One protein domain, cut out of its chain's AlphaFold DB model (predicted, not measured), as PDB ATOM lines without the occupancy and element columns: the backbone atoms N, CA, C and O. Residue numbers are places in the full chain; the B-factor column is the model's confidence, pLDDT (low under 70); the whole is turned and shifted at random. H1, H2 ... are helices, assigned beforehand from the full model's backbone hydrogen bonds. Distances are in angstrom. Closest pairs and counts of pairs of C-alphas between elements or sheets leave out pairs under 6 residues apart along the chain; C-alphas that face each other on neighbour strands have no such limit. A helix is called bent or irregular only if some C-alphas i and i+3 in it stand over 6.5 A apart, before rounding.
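AT A GLANCE: This is residues 544 to 680 of the 680 residues of an uncharacterized protein of Agrobacterium tumefaciens str. B6 (UniProt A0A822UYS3). One long helix, H5, runs through the middle, with H4 and H6 beside it in a three-helix bundle; the short helices H1, H2 and H3 lie on one side of H5, and H8, H9 and H10 form a small group on the other. H2 packs on H4 and H5, H1 packs only on H2, and the very short H7 sits on H5 and H6. The printed part has 137 residues with ten named helices, H1 to H10 in order along the chain, and no named strand; the class is all helix. The whole is compact, with a radius of gyration of the C-alphas of 14.4 A and spans of 42 by 33 by 21 A.

IN THESE COORDINATES: The printed part begins with H1, residues 544 to 549, whose C-alpha 544 is at (-30.664, -16.289, 38.750). H2 holds residues 555 to 563 and is 11.9 A long, and H3 holds residues 566 to 571. H4, residues 573 to 584, is 16.4 A long. H5, residues 589 to 612, is the longest helix: it measures 35.1 A from C-alpha 589 at (-27.973, 1.857, 65.917) to C-alpha 612 at (-45.825, -9.316, 37.873). H6, residues 616 to 631, measures 25.1 A and is irregular, with C-alphas 617 and 620 standing 7.4 A apart. H7 has four residues, 636 to 639. H8 holds residues 643 to 650, H9 residues 654 to 662, and H10 residues 670 to 677, ending with C-alpha 677 at (-48.001, -0.244, 33.804).

HOW THE PARTS SIT: H5 is the hub and touches seven other helices. H4, H5 and H6 make an up and down bundle, each helix running against the one before it. H5 and H6 form a helical hairpin at a shallow tilt of 11 degrees, their closest C-alphas being those of Ala 596 and Ala 629, 5.1 A apart. H4 and H5 are also a hairpin, at a shallow tilt of 32 degrees, only just short of steep; H4 touches H5 with residues 583 to 584 alone, closest at the C-alphas of Ala 584 and Asn 595, 5.8 A. H2 touches H4 at a steep tilt of 39 degrees, closest at the C-alphas of Ala 559 and Leu 579, 5.2 A. H1 touches H2, closest at the C-alphas of Leu 548 and Arg 558, 5.1 A, and is apart from H4 and H5. H3 touches H6, about perpendicular at 84 degrees, closest at the C-alphas of His 570 and Val 618, 6.3 A. H7 touches H6, closest at the C-alphas of Ile 630 and Ala 638, 6.1 A. H8 touches H6, closest at the C-alphas of Ala 619 and Leu 647, 6.1 A. H9 touches H8, closest at the C-alphas of Ala 649 and Gln 657, 4.5 A, and is apart from H5. H10 touches residues 604 to 612 of H5 alone, closest at the C-alphas of Ala 608 and Thr 671, 4.3 A. In H1, H2, H3, H4, H5, H8, H9 and H10 every O i to N i+4 pair is within hydrogen-bond range; in H6 it is 6 of 12, and H7 is too short for such a pair.

THE WHOLE: The two C-alphas farthest apart are those of Thr 588 and Lys 680, 45.8 A. The printed part has no cut and ends at Lys 680, the chain's last residue. No link is long: the link from H9 to H10, seven residues, is short, and the others are tight. The mean pLDDT of the printed part is 79.1; residues 586 to 597, 631 to 640, 664 to 665 and 678 to 680 are under 70.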
ATOM      1  N   ARG A 544     -30.159 -16.736  37.440       83.00
ATOM      2  CA  ARG A 544     -30.664 -16.289  38.750       83.00
ATOM      3  C   ARG A 544     -30.407 -17.326  39.848       83.00
ATOM      4  O   ARG A 544     -29.901 -16.983  40.917       83.00
ATOM      5  N   SER A 545     -30.687 -18.595  39.561       84.31
ATOM      6  CA  SER A 545     -30.478 -19.712  40.486       84.31
ATOM      7  C   SER A 545     -29.006 -19.914  40.844       84.31
ATOM      8  O   SER A 545     -28.695 -20.132  42.013       84.31
ATOM      9  N   GLN A 546     -28.090 -19.790  39.876       89.19
ATOM     10  CA  GLN A 546     -26.646 -19.893  40.124       89.19
ATOM     11  C   GLN A 546     -26.153 -18.822  41.102       89.19
ATOM     12  O   GLN A 546     -25.449 -19.135  42.060       89.19
ATOM     13  N   TRP A 547     -26.564 -17.567  40.904       91.38
ATOM     14  CA  TRP A 547     -26.181 -16.458  41.783       91.38
ATOM     15  C   TRP A 547     -26.796 -16.569  43.183       91.38
ATOM     16  O   TRP A 547     -26.149 -16.235  44.174       91.38
ATOM     17  N   LEU A 548     -28.030 -17.070  43.283       89.31
ATOM     18  CA  LEU A 548     -28.696 -17.300  44.565       89.31
ATOM     19  C   LEU A 548     -28.031 -18.423  45.385       89.31
ATOM     20  O   LEU A 548     -27.987 -18.356  46.621       89.31
ATOM     21  N   GLN A 549     -27.528 -19.457  44.710       88.88
ATOM     22  CA  GLN A 549     -26.902 -20.628  45.331       88.88
ATOM     23  C   GLN A 549     -25.418 -20.422  45.667       88.88
ATOM     24  O   GLN A 549     -24.911 -21.114  46.547       88.88
ATOM     25  N   ASP A 550     -24.728 -19.465  45.039       90.25
ATOM     26  CA  ASP A 550     -23.321 -19.176  45.332       90.25
ATOM     27  C   ASP A 550     -23.155 -18.558  46.732       90.25
ATOM     28  O   ASP A 550     -23.485 -17.397  46.984       90.25
ATOM     29  N   GLU A 551     -22.619 -19.341  47.669       87.31
ATOM     30  CA  GLU A 551     -22.436 -18.923  49.061       87.31
ATOM     31  C   GLU A 551     -21.415 -17.802  49.249       87.31
ATOM     32  O   GLU A 551     -21.436 -17.132  50.282       87.31
ATOM     33  N   ARG A 552     -20.556 -17.565  48.252       87.38
ATOM     34  CA  ARG A 552     -19.580 -16.469  48.270       87.38
ATOM     35  C   ARG A 552     -20.246 -15.113  48.053       87.38
ATOM     36  O   ARG A 552     -19.627 -14.088  48.335       87.38
ATOM     37  N   MET A 553     -21.474 -15.095  47.529       89.50
ATOM     38  CA  MET A 553     -22.203 -13.859  47.272       89.50
ATOM     39  C   MET A 553     -22.702 -13.219  48.573       89.50
ATOM     40  O   MET A 553     -23.113 -13.930  49.498       89.50
ATOM     41  N   PRO A 554     -22.741 -11.874  48.643       87.19
ATOM     42  CA  PRO A 554     -23.226 -11.168  49.820       87.19
ATOM     43  C   PRO A 554     -24.657 -11.582  50.167       87.19
ATOM     44  O   PRO A 554     -25.521 -11.687  49.293       87.19
ATOM     45  N   VAL A 555     -24.934 -11.745  51.464       86.06
ATOM     46  CA  VAL A 555     -26.264 -12.143  51.957       86.06
ATOM     47  C   VAL A 555     -27.355 -11.191  51.462       86.06
ATOM     48  O   VAL A 555     -28.419 -11.654  51.070       86.06
ATOM     49  N   LYS A 556     -27.075  -9.881  51.404       83.75
ATOM     50  CA  LYS A 556     -28.020  -8.868  50.907       83.75
ATOM     51  C   LYS A 556     -28.401  -9.087  49.436       83.75
ATOM     52  O   LYS A 556     -29.573  -8.970  49.104       83.75
ATOM     53  N   LEU A 557     -27.452  -9.470  48.571       87.75
ATOM     54  CA  LEU A 557     -27.744  -9.800  47.170       87.75
ATOM     55  C   LEU A 557     -28.583 -11.068  47.064       87.75
ATOM     56  O   LEU A 557     -29.581 -11.094  46.353       87.75
ATOM     57  N   ARG A 558     -28.200 -12.117  47.794       90.12
ATOM     58  CA  ARG A 558     -28.943 -13.383  47.792       90.12
ATOM     59  C   ARG A 558     -30.367 -13.188  48.314       90.12
ATOM     60  O   ARG A 558     -31.300 -13.725  47.729       90.12
ATOM     61  N   ALA A 559     -30.544 -12.374  49.356       88.75
ATOM     62  CA  ALA A 559     -31.858 -11.957  49.834       88.75
ATOM     63  C   ALA A 559     -32.620 -11.189  48.743       88.75
ATOM     64  O   ALA A 559     -33.753 -11.544  48.448       88.75
ATOM     65  N   ALA A 560     -31.994 -10.216  48.072       87.25
ATOM     66  CA  ALA A 560     -32.625  -9.493  46.967       87.25
ATOM     67  C   ALA A 560     -33.087 -10.417  45.837       87.25
ATOM     68  O   ALA A 560     -34.212 -10.268  45.373       87.25
ATOM     69  N   LEU A 561     -32.276 -11.395  45.431       89.25
ATOM     70  CA  LEU A 561     -32.626 -12.367  44.390       89.25
ATOM     71  C   LEU A 561     -33.732 -13.339  44.827       89.25
ATOM     72  O   LEU A 561     -34.611 -13.647  44.027       89.25
ATOM     73  N   ALA A 562     -33.712 -13.804  46.080       89.31
ATOM     74  CA  ALA A 562     -34.752 -14.685  46.612       89.31
ATOM     75  C   ALA A 562     -36.104 -13.971  46.710       89.31
ATOM     76  O   ALA A 562     -37.123 -14.510  46.297       89.31
ATOM     77  N   TRP A 563     -36.098 -12.743  47.233       88.25
ATOM     78  CA  TRP A 563     -37.311 -11.966  47.479       88.25
ATOM     79  C   TRP A 563     -37.867 -11.293  46.230       88.25
ATOM     80  O   TRP A 563     -39.014 -10.883  46.238       88.25
ATOM     81  N   SER A 564     -37.110 -11.227  45.137       85.69
ATOM     82  CA  SER A 564     -37.591 -10.731  43.839       85.69
ATOM     83  C   SER A 564     -38.094 -11.836  42.901       85.69
ATOM     84  O   SER A 564     -38.265 -11.594  41.708       85.69
ATOM     85  N   SER A 565     -38.324 -13.039  43.432       86.56
ATOM     86  CA  SER A 565     -38.768 -14.222  42.694       86.56
ATOM     87  C   SER A 565     -39.908 -14.889  43.459       86.56
ATOM     88  O   SER A 565     -39.671 -15.558  44.471       86.56
ATOM     89  N   ALA A 566     -41.152 -14.709  43.010       84.19
ATOM     90  CA  ALA A 566     -42.304 -15.250  43.735       84.19
ATOM     91  C   ALA A 566     -42.307 -16.789  43.710       84.19
ATOM     92  O   ALA A 566     -42.647 -17.419  44.712       84.19
ATOM     93  N   ALA A 567     -41.811 -17.395  42.626       83.94
ATOM     94  CA  ALA A 567     -41.543 -18.834  42.555       83.94
ATOM     95  C   ALA A 567     -40.586 -19.321  43.662       83.94
ATOM     96  O   ALA A 567     -40.857 -20.308  44.340       83.94
ATOM     97  N   THR A 568     -39.491 -18.596  43.916       85.50
ATOM     98  CA  THR A 568     -38.531 -18.961  44.973       85.50
ATOM     99  C   THR A 568     -39.134 -18.827  46.369       85.50
ATOM    100  O   THR A 568     -38.859 -19.662  47.231       85.50
ATOM    101  N   LEU A 569     -39.962 -17.803  46.592       86.75
ATOM    102  CA  LEU A 569     -40.689 -17.624  47.850       86.75
ATOM    103  C   LEU A 569     -41.691 -18.757  48.095       86.75
ATOM    104  O   LEU A 569     -41.810 -19.222  49.226       86.75
ATOM    105  N   HIS A 570     -42.345 -19.242  47.039       86.69
ATOM    106  CA  HIS A 570     -43.264 -20.373  47.111       86.69
ATOM    107  C   HIS A 570     -42.544 -21.703  47.390       86.69
ATOM    108  O   HIS A 570     -42.948 -22.463  48.264       86.69
ATOM    109  N   GLU A 571     -41.455 -21.985  46.669       87.62
ATOM    110  CA  GLU A 571     -40.752 -23.270  46.748       87.62
ATOM    111  C   GLU A 571     -39.833 -23.400  47.968       87.62
ATOM    112  O   GLU A 571     -39.619 -24.503  48.474       87.62
ATOM    113  N   LYS A 572     -39.220 -22.294  48.412       89.81
ATOM    114  CA  LYS A 572     -38.181 -22.288  49.458       89.81
ATOM    115  C   LYS A 572     -38.375 -21.146  50.468       89.81
ATOM    116  O   LYS A 572     -37.449 -20.345  50.669       89.81
ATOM    117  N   PRO A 573     -39.531 -21.075  51.153       88.00
ATOM    118  CA  PRO A 573     -39.859 -19.971  52.055       88.00
ATOM    119  C   PRO A 573     -38.875 -19.844  53.229       88.00
ATOM    120  O   PRO A 573     -38.408 -18.742  53.522       88.00
ATOM    121  N   ASP A 574     -38.474 -20.959  53.850       90.81
ATOM    122  CA  ASP A 574     -37.550 -20.953  54.996       90.81
ATOM    123  C   ASP A 574     -36.152 -20.446  54.625       90.81
ATOM    124  O   ASP A 574     -35.505 -19.720  55.385       90.81
ATOM    125  N   PHE A 575     -35.686 -20.786  53.422       90.62
ATOM    126  CA  PHE A 575     -34.408 -20.312  52.904       90.62
ATOM    127  C   PHE A 575     -34.440 -18.801  52.640       90.62
ATOM    128  O   PHE A 575     -33.533 -18.081  53.068       90.62
ATOM    129  N   ALA A 576     -35.497 -18.305  51.987       87.62
ATOM    130  CA  ALA A 576     -35.674 -16.879  51.730       87.62
ATOM    131  C   ALA A 576     -35.791 -16.074  53.035       87.62
ATOM    132  O   ALA A 576     -35.154 -15.023  53.175       87.62
ATOM    133  N   ARG A 577     -36.533 -16.596  54.019       88.62
ATOM    134  CA  ARG A 577     -36.646 -16.022  55.365       88.62
ATOM    135  C   ARG A 577     -35.295 -15.964  56.078       88.62
ATOM    136  O   ARG A 577     -34.912 -14.902  56.559       88.62
ATOM    137  N   SER A 578     -34.541 -17.062  56.085       89.56
ATOM    138  CA  SER A 578     -33.208 -17.120  56.702       89.56
ATOM    139  C   SER A 578     -32.240 -16.095  56.097       89.56
ATOM    140  O   SER A 578     -31.506 -15.420  56.822       89.56
ATOM    141  N   LEU A 579     -32.256 -15.919  54.770       87.94
ATOM    142  CA  LEU A 579     -31.447 -14.897  54.098       87.94
ATOM    143  C   LEU A 579     -31.850 -13.474  54.501       87.94
ATOM    144  O   LEU A 579     -30.968 -12.655  54.756       87.94
ATOM    145  N   LEU A 580     -33.150 -13.190  54.588       85.44
ATOM    146  CA  LEU A 580     -33.671 -11.889  55.010       85.44
ATOM    147  C   LEU A 580     -33.279 -11.561  56.453       85.44
ATOM    148  O   LEU A 580     -32.733 -10.494  56.719       85.44
ATOM    149  N   GLU A 581     -33.490 -12.499  57.376       83.88
ATOM    150  CA  GLU A 581     -33.121 -12.339  58.784       83.88
ATOM    151  C   GLU A 581     -31.613 -12.113  58.939       83.88
ATOM    152  O   GLU A 581     -31.185 -11.281  59.735       83.88
ATOM    153  N   ARG A 582     -30.784 -12.815  58.154       81.31
ATOM    154  CA  ARG A 582     -29.330 -12.601  58.136       81.31
ATOM    155  C   ARG A 582     -28.944 -11.253  57.529       81.31
ATOM    156  O   ARG A 582     -28.017 -10.633  58.042       81.31
ATOM    157  N   ALA A 583     -29.629 -10.798  56.479       78.31
ATOM    158  CA  ALA A 583     -29.415  -9.477  55.887       78.31
ATOM    159  C   ALA A 583     -29.804  -8.343  56.855       78.31
ATOM    160  O   ALA A 583     -29.178  -7.288  56.835       78.31
ATOM    161  N   ALA A 584     -30.791  -8.581  57.724       73.12
ATOM    162  CA  ALA A 584     -31.291  -7.625  58.710       73.12
ATOM    163  C   ALA A 584     -30.433  -7.509  59.989       73.12
ATOM    164  O   ALA A 584     -30.627  -6.581  60.780       73.12
ATOM    165  N   ARG A 585     -29.487  -8.430  60.234       71.00
ATOM    166  CA  ARG A 585     -28.647  -8.424  61.448       71.00
ATOM    167  C   ARG A 585     -27.630  -7.279  61.408       71.00
ATOM    168  O   ARG A 585     -26.652  -7.333  60.671       71.00
ATOM    169  N   GLY A 586     -27.840  -6.269  62.255       57.12
ATOM    170  CA  GLY A 586     -26.920  -5.153  62.496       57.12
ATOM    171  C   GLY A 586     -26.629  -4.959  63.985       57.12
ATOM    172  O   GLY A 586     -27.547  -5.022  64.804       57.12
ATOM    173  N   THR A 587     -25.364  -4.735  64.354       38.78
ATOM    174  CA  THR A 587     -24.917  -4.638  65.759       38.78
ATOM    175  C   THR A 587     -24.941  -3.215  66.335       38.78
ATOM    176  O   THR A 587     -24.867  -3.070  67.553       38.78
ATOM    177  N   THR A 588     -25.111  -2.169  65.518       50.06
ATOM    178  CA  THR A 588     -25.129  -0.756  65.956       50.06
ATOM    179  C   THR A 588     -26.390  -0.012  65.496       50.06
ATOM    180  O   THR A 588     -27.058  -0.422  64.548       50.06
ATOM    181  N   GLN A 589     -26.746   1.084  66.173       46.31
ATOM    182  CA  GLN A 589     -27.973   1.857  65.917       46.31
ATOM    183  C   GLN A 589     -28.005   2.508  64.519       46.31
ATOM    184  O   GLN A 589     -29.025   2.427  63.844       46.31
ATOM    185  N   THR A 590     -26.875   3.030  64.034       47.44
ATOM    186  CA  THR A 590     -26.700   3.523  62.653       47.44
ATOM    187  C   THR A 590     -26.845   2.416  61.603       47.44
ATOM    188  O   THR A 590     -27.411   2.635  60.536       47.44
ATOM    189  N   VAL A 591     -26.421   1.187  61.918       55.66
ATOM    190  CA  VAL A 591     -26.628   0.023  61.040       55.66
ATOM    191  C   VAL A 591     -28.104  -0.408  61.027       55.66
ATOM    192  O   VAL A 591     -28.578  -0.912  60.014       55.66
ATOM    193  N   ARG A 592     -28.879  -0.161  62.096       51.88
ATOM    194  CA  ARG A 592     -30.326  -0.471  62.130       51.88
ATOM    195  C   ARG A 592     -31.156   0.419  61.196       51.88
ATOM    196  O   ARG A 592     -32.082  -0.088  60.575       51.88
ATOM    197  N   GLU A 593     -30.828   1.703  61.073       52.91
ATOM    198  CA  GLU A 593     -31.467   2.626  60.111       52.91
ATOM    199  C   GLU A 593     -31.180   2.226  58.666       52.91
ATOM    200  O   GLU A 593     -32.077   2.113  57.832       52.91
ATOM    201  N   TRP A 594     -29.910   1.946  58.394       54.28
ATOM    202  CA  TRP A 594     -29.449   1.501  57.093       54.28
ATOM    203  C   TRP A 594     -30.100   0.158  56.690       54.28
ATOM    204  O   TRP A 594     -30.526  -0.018  55.546       54.28
ATOM    205  N   ASN A 595     -30.315  -0.744  57.655       64.50
ATOM    206  CA  ASN A 595     -31.045  -1.997  57.453       64.50
ATOM    207  C   ASN A 595     -32.536  -1.791  57.130       64.50
ATOM    208  O   ASN A 595     -33.082  -2.567  56.349       64.50
ATOM    209  N   ALA A 596     -33.195  -0.750  57.652       66.31
ATOM    210  CA  ALA A 596     -34.599  -0.476  57.333       66.31
ATOM    211  C   ALA A 596     -34.794  -0.122  55.849       66.31
ATOM    212  O   ALA A 596     -35.686  -0.663  55.197       66.31
ATOM    213  N   THR A 597     -33.921   0.710  55.279       68.38
ATOM    214  CA  THR A 597     -33.957   1.059  53.847       68.38
ATOM    215  C   THR A 597     -33.721  -0.159  52.955       68.38
ATOM    216  O   THR A 597     -34.362  -0.310  51.915       68.38
ATOM    217  N   VAL A 598     -32.820  -1.062  53.355       70.69
ATOM    218  CA  VAL A 598     -32.603  -2.335  52.649       70.69
ATOM    219  C   VAL A 598     -33.857  -3.208  52.712       70.69
ATOM    220  O   VAL A 598     -34.280  -3.726  51.684       70.69
ATOM    221  N   LEU A 599     -34.484  -3.333  53.883       76.94
ATOM    222  CA  LEU A 599     -35.700  -4.130  54.065       76.94
ATOM    223  C   LEU A 599     -36.891  -3.579  53.272       76.94
ATOM    224  O   LEU A 599     -37.604  -4.357  52.643       76.94
ATOM    225  N   ILE A 600     -37.066  -2.257  53.223       77.06
ATOM    226  CA  ILE A 600     -38.110  -1.609  52.414       77.06
ATOM    227  C   ILE A 600     -37.859  -1.842  50.921       77.06
ATOM    228  O   ILE A 600     -38.782  -2.210  50.202       77.06
ATOM    229  N   ASN A 601     -36.612  -1.717  50.451       78.06
ATOM    230  CA  ASN A 601     -36.265  -2.027  49.060       78.06
ATOM    231  C   ASN A 601     -36.510  -3.504  48.705       78.06
ATOM    232  O   ASN A 601     -36.946  -3.810  47.597       78.06
ATOM    233  N   LEU A 602     -36.224  -4.429  49.624       80.25
ATOM    234  CA  LEU A 602     -36.520  -5.853  49.444       80.25
ATOM    235  C   LEU A 602     -38.030  -6.106  49.389       80.25
ATOM    236  O   LEU A 602     -38.482  -6.867  48.536       80.25
ATOM    237  N   MET A 603     -38.799  -5.439  50.251       84.69
ATOM    238  CA  MET A 603     -40.258  -5.511  50.270       84.69
ATOM    239  C   MET A 603     -40.871  -4.960  48.976       84.69
ATOM    240  O   MET A 603     -41.725  -5.617  48.390       84.69
ATOM    241  N   ASP A 604     -40.384  -3.819  48.484       84.19
ATOM    242  CA  ASP A 604     -40.780  -3.238  47.195       84.19
ATOM    243  C   ASP A 604     -40.484  -4.187  46.023       84.19
ATOM    244  O   ASP A 604     -41.337  -4.465  45.181       84.19
ATOM    245  N   ARG A 605     -39.279  -4.769  45.988       84.81
ATOM    246  CA  ARG A 605     -38.921  -5.773  44.974       84.81
ATOM    247  C   ARG A 605     -39.841  -6.993  45.024       84.81
ATOM    248  O   ARG A 605     -40.212  -7.498  43.965       84.81
ATOM    249  N   ALA A 606     -40.188  -7.452  46.224       86.69
ATOM    250  CA  ALA A 606     -41.045  -8.611  46.432       86.69
ATOM    251  C   ALA A 606     -42.481  -8.355  45.993       86.69
ATOM    252  O   ALA A 606     -42.999  -9.110  45.175       86.69
ATOM    253  N   ALA A 607     -43.092  -7.259  46.446       87.00
ATOM    254  CA  ALA A 607     -44.445  -6.886  46.051       87.00
ATOM    255  C   ALA A 607     -44.558  -6.712  44.524       87.00
ATOM    256  O   ALA A 607     -45.447  -7.287  43.893       87.00
ATOM    257  N   ALA A 608     -43.592  -6.027  43.901       86.12
ATOM    258  CA  ALA A 608     -43.532  -5.893  42.449       86.12
ATOM    259  C   ALA A 608     -43.349  -7.238  41.718       86.12
ATOM    260  O   ALA A 608     -43.861  -7.412  40.612       86.12
ATOM    261  N   ALA A 609     -42.582  -8.184  42.272       84.94
ATOM    262  CA  ALA A 609     -42.398  -9.513  41.683       84.94
ATOM    263  C   ALA A 609     -43.665 -10.372  41.803       84.94
ATOM    264  O   ALA A 609     -44.114 -10.921  40.801       84.94
ATOM    265  N   MET A 610     -44.284 -10.417  42.984       88.38
ATOM    266  CA  MET A 610     -45.527 -11.155  43.244       88.38
ATOM    267  C   MET A 610     -46.656 -10.713  42.314       88.38
ATOM    268  O   MET A 610     -47.347 -11.551  41.737       88.38
ATOM    269  N   TYR A 611     -46.794  -9.402  42.109       86.12
ATOM    270  CA  TYR A 611     -47.782  -8.853  41.187       86.12
ATOM    271  C   TYR A 611     -47.478  -9.210  39.721       86.12
ATOM    272  O   TYR A 611     -48.348  -9.715  39.012       86.12
ATOM    273  N   ARG A 612     -46.231  -9.015  39.262       83.56
ATOM    274  CA  ARG A 612     -45.825  -9.316  37.873       83.56
ATOM    275  C   ARG A 612     -45.930 -10.800  37.528       83.56
ATOM    276  O   ARG A 612     -46.355 -11.140  36.429       83.56
ATOM    277  N   GLU A 613     -45.552 -11.672  38.458       82.88
ATOM    278  CA  GLU A 613     -45.627 -13.128  38.303       82.88
ATOM    279  C   GLU A 613     -47.049 -13.673  38.539       82.88
ATOM    280  O   GLU A 613     -47.276 -14.862  38.328       82.88
ATOM    281  N   LYS A 614     -48.011 -12.819  38.932       82.88
ATOM    282  CA  LYS A 614     -49.401 -13.181  39.273       82.88
ATOM    283  C   LYS A 614     -49.485 -14.271  40.348       82.88
ATOM    284  O   LYS A 614     -50.259 -15.216  40.231       82.88
ATOM    285  N   ARG A 615     -48.666 -14.129  41.390       83.38
ATOM    286  CA  ARG A 615     -48.510 -15.075  42.504       83.38
ATOM    287  C   ARG A 615     -49.028 -14.468  43.810       83.38
ATOM    288  O   ARG A 615     -48.261 -14.228  44.743       83.38
ATOM    289  N   SER A 616     -50.324 -14.165  43.876       80.88
ATOM    290  CA  SER A 616     -50.963 -13.584  45.070       80.88
ATOM    291  C   SER A 616     -50.956 -14.532  46.276       80.88
ATOM    292  O   SER A 616     -51.014 -14.089  47.418       80.88
ATOM    293  N   GLU A 617     -50.832 -15.841  46.053       83.88
ATOM    294  CA  GLU A 617     -50.801 -16.858  47.107       83.88
ATOM    295  C   GLU A 617     -49.609 -16.726  48.071       83.88
ATOM    296  O   GLU A 617     -49.684 -17.213  49.196       83.88
ATOM    297  N   VAL A 618     -48.526 -16.050  47.664       85.31
ATOM    298  CA  VAL A 618     -47.365 -15.762  48.526       85.31
ATOM    299  C   VAL A 618     -47.364 -14.332  49.079       85.31
ATOM    300  O   VAL A 618     -46.421 -13.953  49.770       85.31
ATOM    301  N   ALA A 619     -48.407 -13.532  48.821       85.75
ATOM    302  CA  ALA A 619     -48.465 -12.130  49.242       85.75
ATOM    303  C   ALA A 619     -48.319 -11.963  50.763       85.75
ATOM    304  O   ALA A 619     -47.598 -11.075  51.214       85.75
ATOM    305  N   SER A 620     -48.912 -12.862  51.560       86.19
ATOM    306  CA  SER A 620     -48.804 -12.851  53.030       86.19
ATOM    307  C   SER A 620     -47.360 -12.931  53.537       86.19
ATOM    308  O   SER A 620     -47.064 -12.461  54.632       86.19
ATOM    309  N   MET A 621     -46.414 -13.434  52.733       86.56
ATOM    310  CA  MET A 621     -44.997 -13.459  53.105       86.56
ATOM    311  C   MET A 621     -44.384 -12.060  53.255       86.56
ATOM    312  O   MET A 621     -43.345 -11.939  53.905       86.56
ATOM    313  N   LEU A 622     -45.013 -11.007  52.711       86.81
ATOM    314  CA  LEU A 622     -44.603  -9.613  52.920       86.81
ATOM    315  C   LEU A 622     -44.692  -9.182  54.397       86.81
ATOM    316  O   LEU A 622     -43.980  -8.262  54.796       86.81
ATOM    317  N   GLU A 623     -45.465  -9.888  55.235       85.75
ATOM    318  CA  GLU A 623     -45.490  -9.694  56.695       85.75
ATOM    319  C   GLU A 623     -44.096  -9.811  57.331       85.75
ATOM    320  O   GLU A 623     -43.777  -9.110  58.295       85.75
ATOM    321  N   ILE A 624     -43.234 -10.668  56.780       83.38
ATOM    322  CA  ILE A 624     -41.902 -10.948  57.327       83.38
ATOM    323  C   ILE A 624     -40.958  -9.740  57.152       83.38
ATOM    324  O   ILE A 624     -40.473  -9.229  58.163       83.38
ATOM    325  N   PRO A 625     -40.681  -9.227  55.932       81.81
ATOM    326  CA  PRO A 625     -39.862  -8.027  55.769       81.81
ATOM    327  C   PRO A 625     -40.513  -6.793  56.390       81.81
ATOM    328  O   PRO A 625     -39.789  -5.962  56.933       81.81
ATOM    329  N   TYR A 626     -41.846  -6.693  56.390       81.12
ATOM    330  CA  TYR A 626     -42.565  -5.583  57.016       81.12
ATOM    331  C   TYR A 626     -42.355  -5.530  58.536       81.12
ATOM    332  O   TYR A 626     -41.948  -4.501  59.079       81.12
ATOM    333  N   SER A 627     -42.566  -6.650  59.235       79.62
ATOM    334  CA  SER A 627     -42.369  -6.739  60.689       79.62
ATOM    335  C   SER A 627     -40.912  -6.488  61.091       79.62
ATOM    336  O   SER A 627     -40.654  -5.758  62.053       79.62
ATOM    337  N   LEU A 628     -39.953  -7.008  60.317       78.25
ATOM    338  CA  LEU A 628     -38.530  -6.723  60.511       78.25
ATOM    339  C   LEU A 628     -38.223  -5.234  60.306       78.25
ATOM    340  O   LEU A 628     -37.546  -4.644  61.148       78.25
ATOM    341  N   ALA A 629     -38.755  -4.605  59.255       75.88
ATOM    342  CA  ALA A 629     -38.536  -3.186  58.978       75.88
ATOM    343  C   ALA A 629     -39.109  -2.281  60.083       75.88
ATOM    344  O   ALA A 629     -38.437  -1.343  60.509       75.88
ATOM    345  N   ILE A 630     -40.303  -2.590  60.603       73.00
ATOM    346  CA  ILE A 630     -40.926  -1.852  61.717       73.00
ATOM    347  C   ILE A 630     -40.133  -1.988  63.020       73.00
ATOM    348  O   ILE A 630     -40.101  -1.047  63.818       73.00
ATOM    349  N   SER A 631     -39.508  -3.145  63.249       69.38
ATOM    350  CA  SER A 631     -38.708  -3.404  64.452       69.38
ATOM    351  C   SER A 631     -37.386  -2.620  64.485       69.38
ATOM    352  O   SER A 631     -36.810  -2.408  65.556       69.38
ATOM    353  N   CYS A 632     -36.906  -2.143  63.332       66.81
ATOM    354  CA  CYS A 632     -35.766  -1.239  63.248       66.81
ATOM    355  C   CYS A 632     -36.208   0.175  63.666       66.81
ATOM    356  O   CYS A 632     -37.031   0.801  63.008       66.81
ATOM    357  N   ALA A 633     -35.648   0.677  64.774       50.12
ATOM    358  CA  ALA A 633     -36.122   1.819  65.571       50.12
ATOM    359  C   ALA A 633     -36.269   3.197  64.875       50.12
ATOM    360  O   ALA A 633     -36.555   4.164  65.566       50.12
ATOM    361  N   ASN A 634     -36.105   3.310  63.553       49.31
ATOM    362  CA  ASN A 634     -36.160   4.573  62.805       49.31
ATOM    363  C   ASN A 634     -36.727   4.416  61.373       49.31
ATOM    364  O   ASN A 634     -36.226   5.033  60.437       49.31
ATOM    365  N   ALA A 635     -37.791   3.626  61.164       55.09
ATOM    366  CA  ALA A 635     -38.395   3.438  59.834       55.09
ATOM    367  C   ALA A 635     -39.777   4.118  59.629       55.09
ATOM    368  O   ALA A 635     -40.762   3.415  59.392       55.09
ATOM    369  N   PRO A 636     -39.894   5.465  59.640       55.06
ATOM    370  CA  PRO A 636     -41.103   6.159  59.173       55.06
ATOM    371  C   PRO A 636     -41.543   5.717  57.768       55.06
ATOM    372  O   PRO A 636     -42.729   5.574  57.508       55.06
ATOM    373  N   LEU A 637     -40.582   5.401  56.888       57.84
ATOM    374  CA  LEU A 637     -40.810   4.903  55.523       57.84
ATOM    375  C   LEU A 637     -41.470   3.508  55.474       57.84
ATOM    376  O   LEU A 637     -42.170   3.197  54.517       57.84
ATOM    377  N   ALA A 638     -41.262   2.657  56.488       58.78
ATOM    378  CA  ALA A 638     -41.940   1.356  56.575       58.78
ATOM    379  C   ALA A 638     -43.378   1.495  57.101       58.78
ATOM    380  O   ALA A 638     -44.204   0.621  56.866       58.78
ATOM    381  N   ARG A 639     -43.672   2.590  57.816       65.62
ATOM    382  CA  ARG A 639     -45.001   2.902  58.367       65.62
ATOM    383  C   ARG A 639     -45.829   3.818  57.462       65.62
ATOM    384  O   ARG A 639     -47.020   3.973  57.707       65.62
ATOM    385  N   SER A 640     -45.228   4.398  56.418       69.62
ATOM    386  CA  SER A 640     -45.902   5.307  55.479       69.62
ATOM    387  C   SER A 640     -46.934   4.614  54.586       69.62
ATOM    388  O   SER A 640     -47.761   5.282  53.972       69.62
ATOM    389  N   LEU A 641     -46.870   3.286  54.481       75.25
ATOM    390  CA  LEU A 641     -47.868   2.447  53.837       75.25
ATOM    391  C   LEU A 641     -48.180   1.296  54.793       75.25
ATOM    392  O   LEU A 641     -47.274   0.575  55.218       75.25
ATOM    393  N   ASP A 642     -49.448   1.141  55.165       83.69
ATOM    394  CA  ASP A 642     -49.836   0.014  56.000       83.69
ATOM    395  C   ASP A 642     -49.747  -1.300  55.201       83.69
ATOM    396  O   ASP A 642     -49.931  -1.341  53.979       83.69
ATOM    397  N   LEU A 643     -49.425  -2.391  55.897       84.81
ATOM    398  CA  LEU A 643     -49.248  -3.687  55.251       84.81
ATOM    399  C   LEU A 643     -50.533  -4.201  54.592       84.81
ATOM    400  O   LEU A 643     -50.453  -4.867  53.567       84.81
ATOM    401  N   GLN A 644     -51.706  -3.903  55.154       88.12
ATOM    402  CA  GLN A 644     -52.977  -4.398  54.623       88.12
ATOM    403  C   GLN A 644     -53.283  -3.779  53.260       88.12
ATOM    404  O   GLN A 644     -53.681  -4.487  52.340       88.12
ATOM    405  N   THR A 645     -52.997  -2.493  53.098       87.06
ATOM    406  CA  THR A 645     -53.069  -1.766  51.837       87.06
ATOM    407  C   THR A 645     -52.093  -2.359  50.823       87.06
ATOM    408  O   THR A 645     -52.483  -2.628  49.688       87.06
ATOM    409  N   LEU A 646     -50.847  -2.654  51.213       85.62
ATOM    410  CA  LEU A 646     -49.886  -3.290  50.302       85.62
ATOM    411  C   LEU A 646     -50.335  -4.700  49.869       85.62
ATOM    412  O   LEU A 646     -50.266  -5.028  48.686       85.62
ATOM    413  N   LEU A 647     -50.829  -5.517  50.803       89.50
ATOM    414  CA  LEU A 647     -51.348  -6.860  50.523       89.50
ATOM    415  C   LEU A 647     -52.578  -6.813  49.609       89.50
ATOM    416  O   LEU A 647     -52.638  -7.543  48.621       89.50
ATOM    417  N   ALA A 648     -53.537  -5.931  49.900       87.56
ATOM    418  CA  ALA A 648     -54.721  -5.721  49.072       87.56
ATOM    419  C   ALA A 648     -54.338  -5.270  47.653       87.56
ATOM    420  O   ALA A 648     -54.869  -5.797  46.675       87.56
ATOM    421  N   ALA A 649     -53.357  -4.370  47.526       87.44
ATOM    422  CA  ALA A 649     -52.881  -3.881  46.236       87.44
ATOM    423  C   ALA A 649     -52.226  -4.985  45.385       87.44
ATOM    424  O   ALA A 649     -52.530  -5.113  44.194       87.44
ATOM    425  N   VAL A 650     -51.371  -5.820  45.992       86.88
ATOM    426  CA  VAL A 650     -50.749  -6.983  45.325       86.88
ATOM    427  C   VAL A 650     -51.804  -8.012  44.901       86.88
ATOM    428  O   VAL A 650     -51.671  -8.620  43.840       86.88
ATOM    429  N   ASN A 651     -52.879  -8.156  45.680       86.94
ATOM    430  CA  ASN A 651     -54.010  -9.036  45.374       86.94
ATOM    431  C   ASN A 651     -54.998  -8.459  44.343       86.94
ATOM    432  O   ASN A 651     -55.981  -9.121  44.013       86.94
ATOM    433  N   GLY A 652     -54.745  -7.260  43.809       82.50
ATOM    434  CA  GLY A 652     -55.528  -6.681  42.715       82.50
ATOM    435  C   GLY A 652     -56.608  -5.674  43.125       82.50
ATOM    436  O   GLY A 652     -57.411  -5.297  42.275       82.50
ATOM    437  N   ASP A 653     -56.651  -5.217  44.382       89.81
ATOM    438  CA  ASP A 653     -57.579  -4.157  44.797       89.81
ATOM    439  C   ASP A 653     -57.176  -2.809  44.174       89.81
ATOM    440  O   ASP A 653     -56.133  -2.237  44.494       89.81
ATOM    441  N   CYS A 654     -58.024  -2.276  43.290       87.69
ATOM    442  CA  CYS A 654     -57.754  -1.035  42.567       87.69
ATOM    443  C   CYS A 654     -57.667   0.206  43.475       87.69
ATOM    444  O   CYS A 654     -56.945   1.150  43.148       87.69
ATOM    445  N   ILE A 655     -58.401   0.236  44.593       89.00
ATOM    446  CA  ILE A 655     -58.364   1.351  45.550       89.00
ATOM    447  C   ILE A 655     -57.029   1.321  46.289       89.00
ATOM    448  O   ILE A 655     -56.351   2.346  46.367       89.00
ATOM    449  N   ALA A 656     -56.618   0.143  46.757       88.38
ATOM    450  CA  ALA A 656     -55.335  -0.033  47.424       88.38
ATOM    451  C   ALA A 656     -54.154   0.227  46.469       88.38
ATOM    452  O   ALA A 656     -53.205   0.918  46.832       88.38
ATOM    453  N   GLN A 657     -54.226  -0.229  45.213       88.75
ATOM    454  CA  GLN A 657     -53.221   0.088  44.187       88.75
ATOM    455  C   GLN A 657     -53.091   1.592  43.964       88.75
ATOM    456  O   GLN A 657     -51.978   2.115  43.919       88.75
ATOM    457  N   LYS A 658     -54.221   2.303  43.875       87.06
ATOM    458  CA  LYS A 658     -54.220   3.759  43.761       87.06
ATOM    459  C   LYS A 658     -53.593   4.420  44.990       87.06
ATOM    460  O   LYS A 658     -52.801   5.338  44.831       87.06
ATOM    461  N   GLN A 659     -53.865   3.919  46.194       85.12
ATOM    462  CA  GLN A 659     -53.219   4.413  47.414       85.12
ATOM    463  C   GLN A 659     -51.698   4.216  47.395       85.12
ATOM    464  O   GLN A 659     -50.990   5.108  47.843       85.12
ATOM    465  N   VAL A 660     -51.179   3.107  46.848       83.94
ATOM    466  CA  VAL A 660     -49.726   2.897  46.679       83.94
ATOM    467  C   VAL A 660     -49.132   3.849  45.634       83.94
ATOM    468  O   VAL A 660     -48.055   4.400  45.857       83.94
ATOM    469  N   ILE A 661     -49.832   4.066  44.517       83.56
ATOM    470  CA  ILE A 661     -49.406   4.972  43.436       83.56
ATOM    471  C   ILE A 661     -49.400   6.434  43.900       83.56
ATOM    472  O   ILE A 661     -48.473   7.169  43.574       83.56
ATOM    473  N   ASP A 662     -50.400   6.846  44.676       80.88
ATOM    474  CA  ASP A 662     -50.544   8.221  45.163       80.88
ATOM    475  C   ASP A 662     -49.714   8.475  46.443       80.88
ATOM    476  O   ASP A 662     -49.553   9.620  46.875       80.88
ATOM    477  N   ASN A 663     -49.160   7.425  47.064       81.38
ATOM    478  CA  ASN A 663     -48.347   7.544  48.271       81.38
ATOM    479  C   ASN A 663     -47.037   8.288  47.978       81.38
ATOM    480  O   ASN A 663     -46.227   7.854  47.166       81.38
ATOM    481  N   LEU A 664     -46.774   9.371  48.707       65.81
ATOM    482  CA  LEU A 664     -45.616  10.246  48.480       65.81
ATOM    483  C   LEU A 664     -44.246   9.560  48.628       65.81
ATOM    484  O   LEU A 664     -43.253  10.095  48.141       65.81
ATOM    485  N   VAL A 665     -44.181   8.418  49.319       69.31
ATOM    486  CA  VAL A 665     -42.960   7.619  49.498       69.31
ATOM    487  C   VAL A 665     -42.881   6.491  48.469       69.31
ATOM    488  O   VAL A 665     -41.804   6.206  47.947       69.31
ATOM    489  N   TRP A 666     -44.010   5.839  48.184       74.12
ATOM    490  CA  TRP A 666     -44.059   4.648  47.333       74.12
ATOM    491  C   TRP A 666     -44.352   4.942  45.860       74.12
ATOM    492  O   TRP A 666     -44.155   4.055  45.038       74.12
ATOM    493  N   ASN A 667     -44.749   6.156  45.481       72.38
ATOM    494  CA  ASN A 667     -45.096   6.510  44.099       72.38
ATOM    495  C   ASN A 667     -43.961   6.287  43.077       72.38
ATOM    496  O   ASN A 667     -44.229   6.021  41.909       72.38
ATOM    497  N   GLN A 668     -42.699   6.353  43.510       71.69
ATOM    498  CA  GLN A 668     -41.509   6.075  42.694       71.69
ATOM    499  C   GLN A 668     -40.967   4.644  42.875       71.69
ATOM    500  O   GLN A 668     -39.910   4.300  42.346       71.69
ATOM    501  N   SER A 669     -41.667   3.804  43.639       80.31
ATOM    502  CA  SER A 669     -41.269   2.421  43.910       80.31
ATOM    503  C   SER A 669     -41.494   1.505  42.702       80.31
ATOM    504  O   SER A 669     -42.303   1.790  41.810       80.31
ATOM    505  N   ARG A 670     -40.813   0.352  42.681       83.06
ATOM    506  CA  ARG A 670     -41.022  -0.678  41.646       83.06
ATOM    507  C   ARG A 670     -42.454  -1.203  41.683       83.06
ATOM    508  O   ARG A 670     -43.010  -1.534  40.638       83.06
ATOM    509  N   THR A 671     -43.040  -1.262  42.872       83.38
ATOM    510  CA  THR A 671     -44.409  -1.708  43.122       83.38
ATOM    511  C   THR A 671     -45.417  -0.750  42.497       83.38
ATOM    512  O   THR A 671     -46.249  -1.180  41.699       83.38
ATOM    513  N   ALA A 672     -45.293   0.555  42.762       83.56
ATOM    514  CA  ALA A 672     -46.150   1.564  42.140       83.56
ATOM    515  C   ALA A 672     -46.012   1.561  40.611       83.56
ATOM    516  O   ALA A 672     -47.016   1.600  39.901       83.56
ATOM    517  N   HIS A 673     -44.785   1.428  40.092       83.31
ATOM    518  CA  HIS A 673     -44.569   1.343  38.650       83.31
ATOM    519  C   HIS A 673     -45.216   0.092  38.032       83.31
ATOM    520  O   HIS A 673     -45.846   0.187  36.974       83.31
ATOM    521  N   ALA A 674     -45.106  -1.064  38.694       83.69
ATOM    522  CA  ALA A 674     -45.732  -2.309  38.252       83.69
ATOM    523  C   ALA A 674     -47.266  -2.200  38.223       83.69
ATOM    524  O   ALA A 674     -47.887  -2.658  37.266       83.69
ATOM    525  N   PHE A 675     -47.873  -1.544  39.216       86.00
ATOM    526  CA  PHE A 675     -49.316  -1.286  39.232       86.00
ATOM    527  C   PHE A 675     -49.742  -0.305  38.132       86.00
ATOM    528  O   PHE A 675     -50.748  -0.532  37.466       86.00
ATOM    529  N   ALA A 676     -48.955   0.747  37.880       83.00
ATOM    530  CA  ALA A 676     -49.265   1.766  36.876       83.00
ATOM    531  C   ALA A 676     -49.124   1.283  35.418       83.00
ATOM    532  O   ALA A 676     -49.738   1.861  34.522       83.00
ATOM    533  N   THR A 677     -48.308   0.255  35.163       76.12
ATOM    534  CA  THR A 677     -48.001  -0.244  33.804       76.12
ATOM    535  C   THR A 677     -48.712  -1.536  33.423       76.12
ATOM    536  O   THR A 677     -48.551  -2.013  32.298       76.12
ATOM    537  N   ALA A 678     -49.511  -2.111  34.321       64.56
ATOM    538  CA  ALA A 678     -50.290  -3.296  34.004       64.56
ATOM    539  C   ALA A 678     -51.353  -2.984  32.931       64.56
ATOM    540  O   ALA A 678     -52.043  -1.966  33.041       64.56
ATOM    541  N   PRO A 679     -51.515  -3.831  31.895       51.44
ATOM    542  CA  PRO A 679     -52.643  -3.703  30.981       51.44
ATOM    543  C   PRO A 679     -53.942  -3.852  31.783       51.44
ATOM    544  O   PRO A 679     -54.080  -4.809  32.545       51.44
ATOM    545  N   LYS A 680     -54.836  -2.865  31.641       44.81
ATOM    546  CA  LYS A 680     -56.160  -2.845  32.277       44.81
ATOM    547  C   LYS A 680     -57.029  -4.014  31.839       44.81
ATOM    548  O   LYS A 680     -56.975  -4.354  30.633       44.81
TER     549      LYS A 680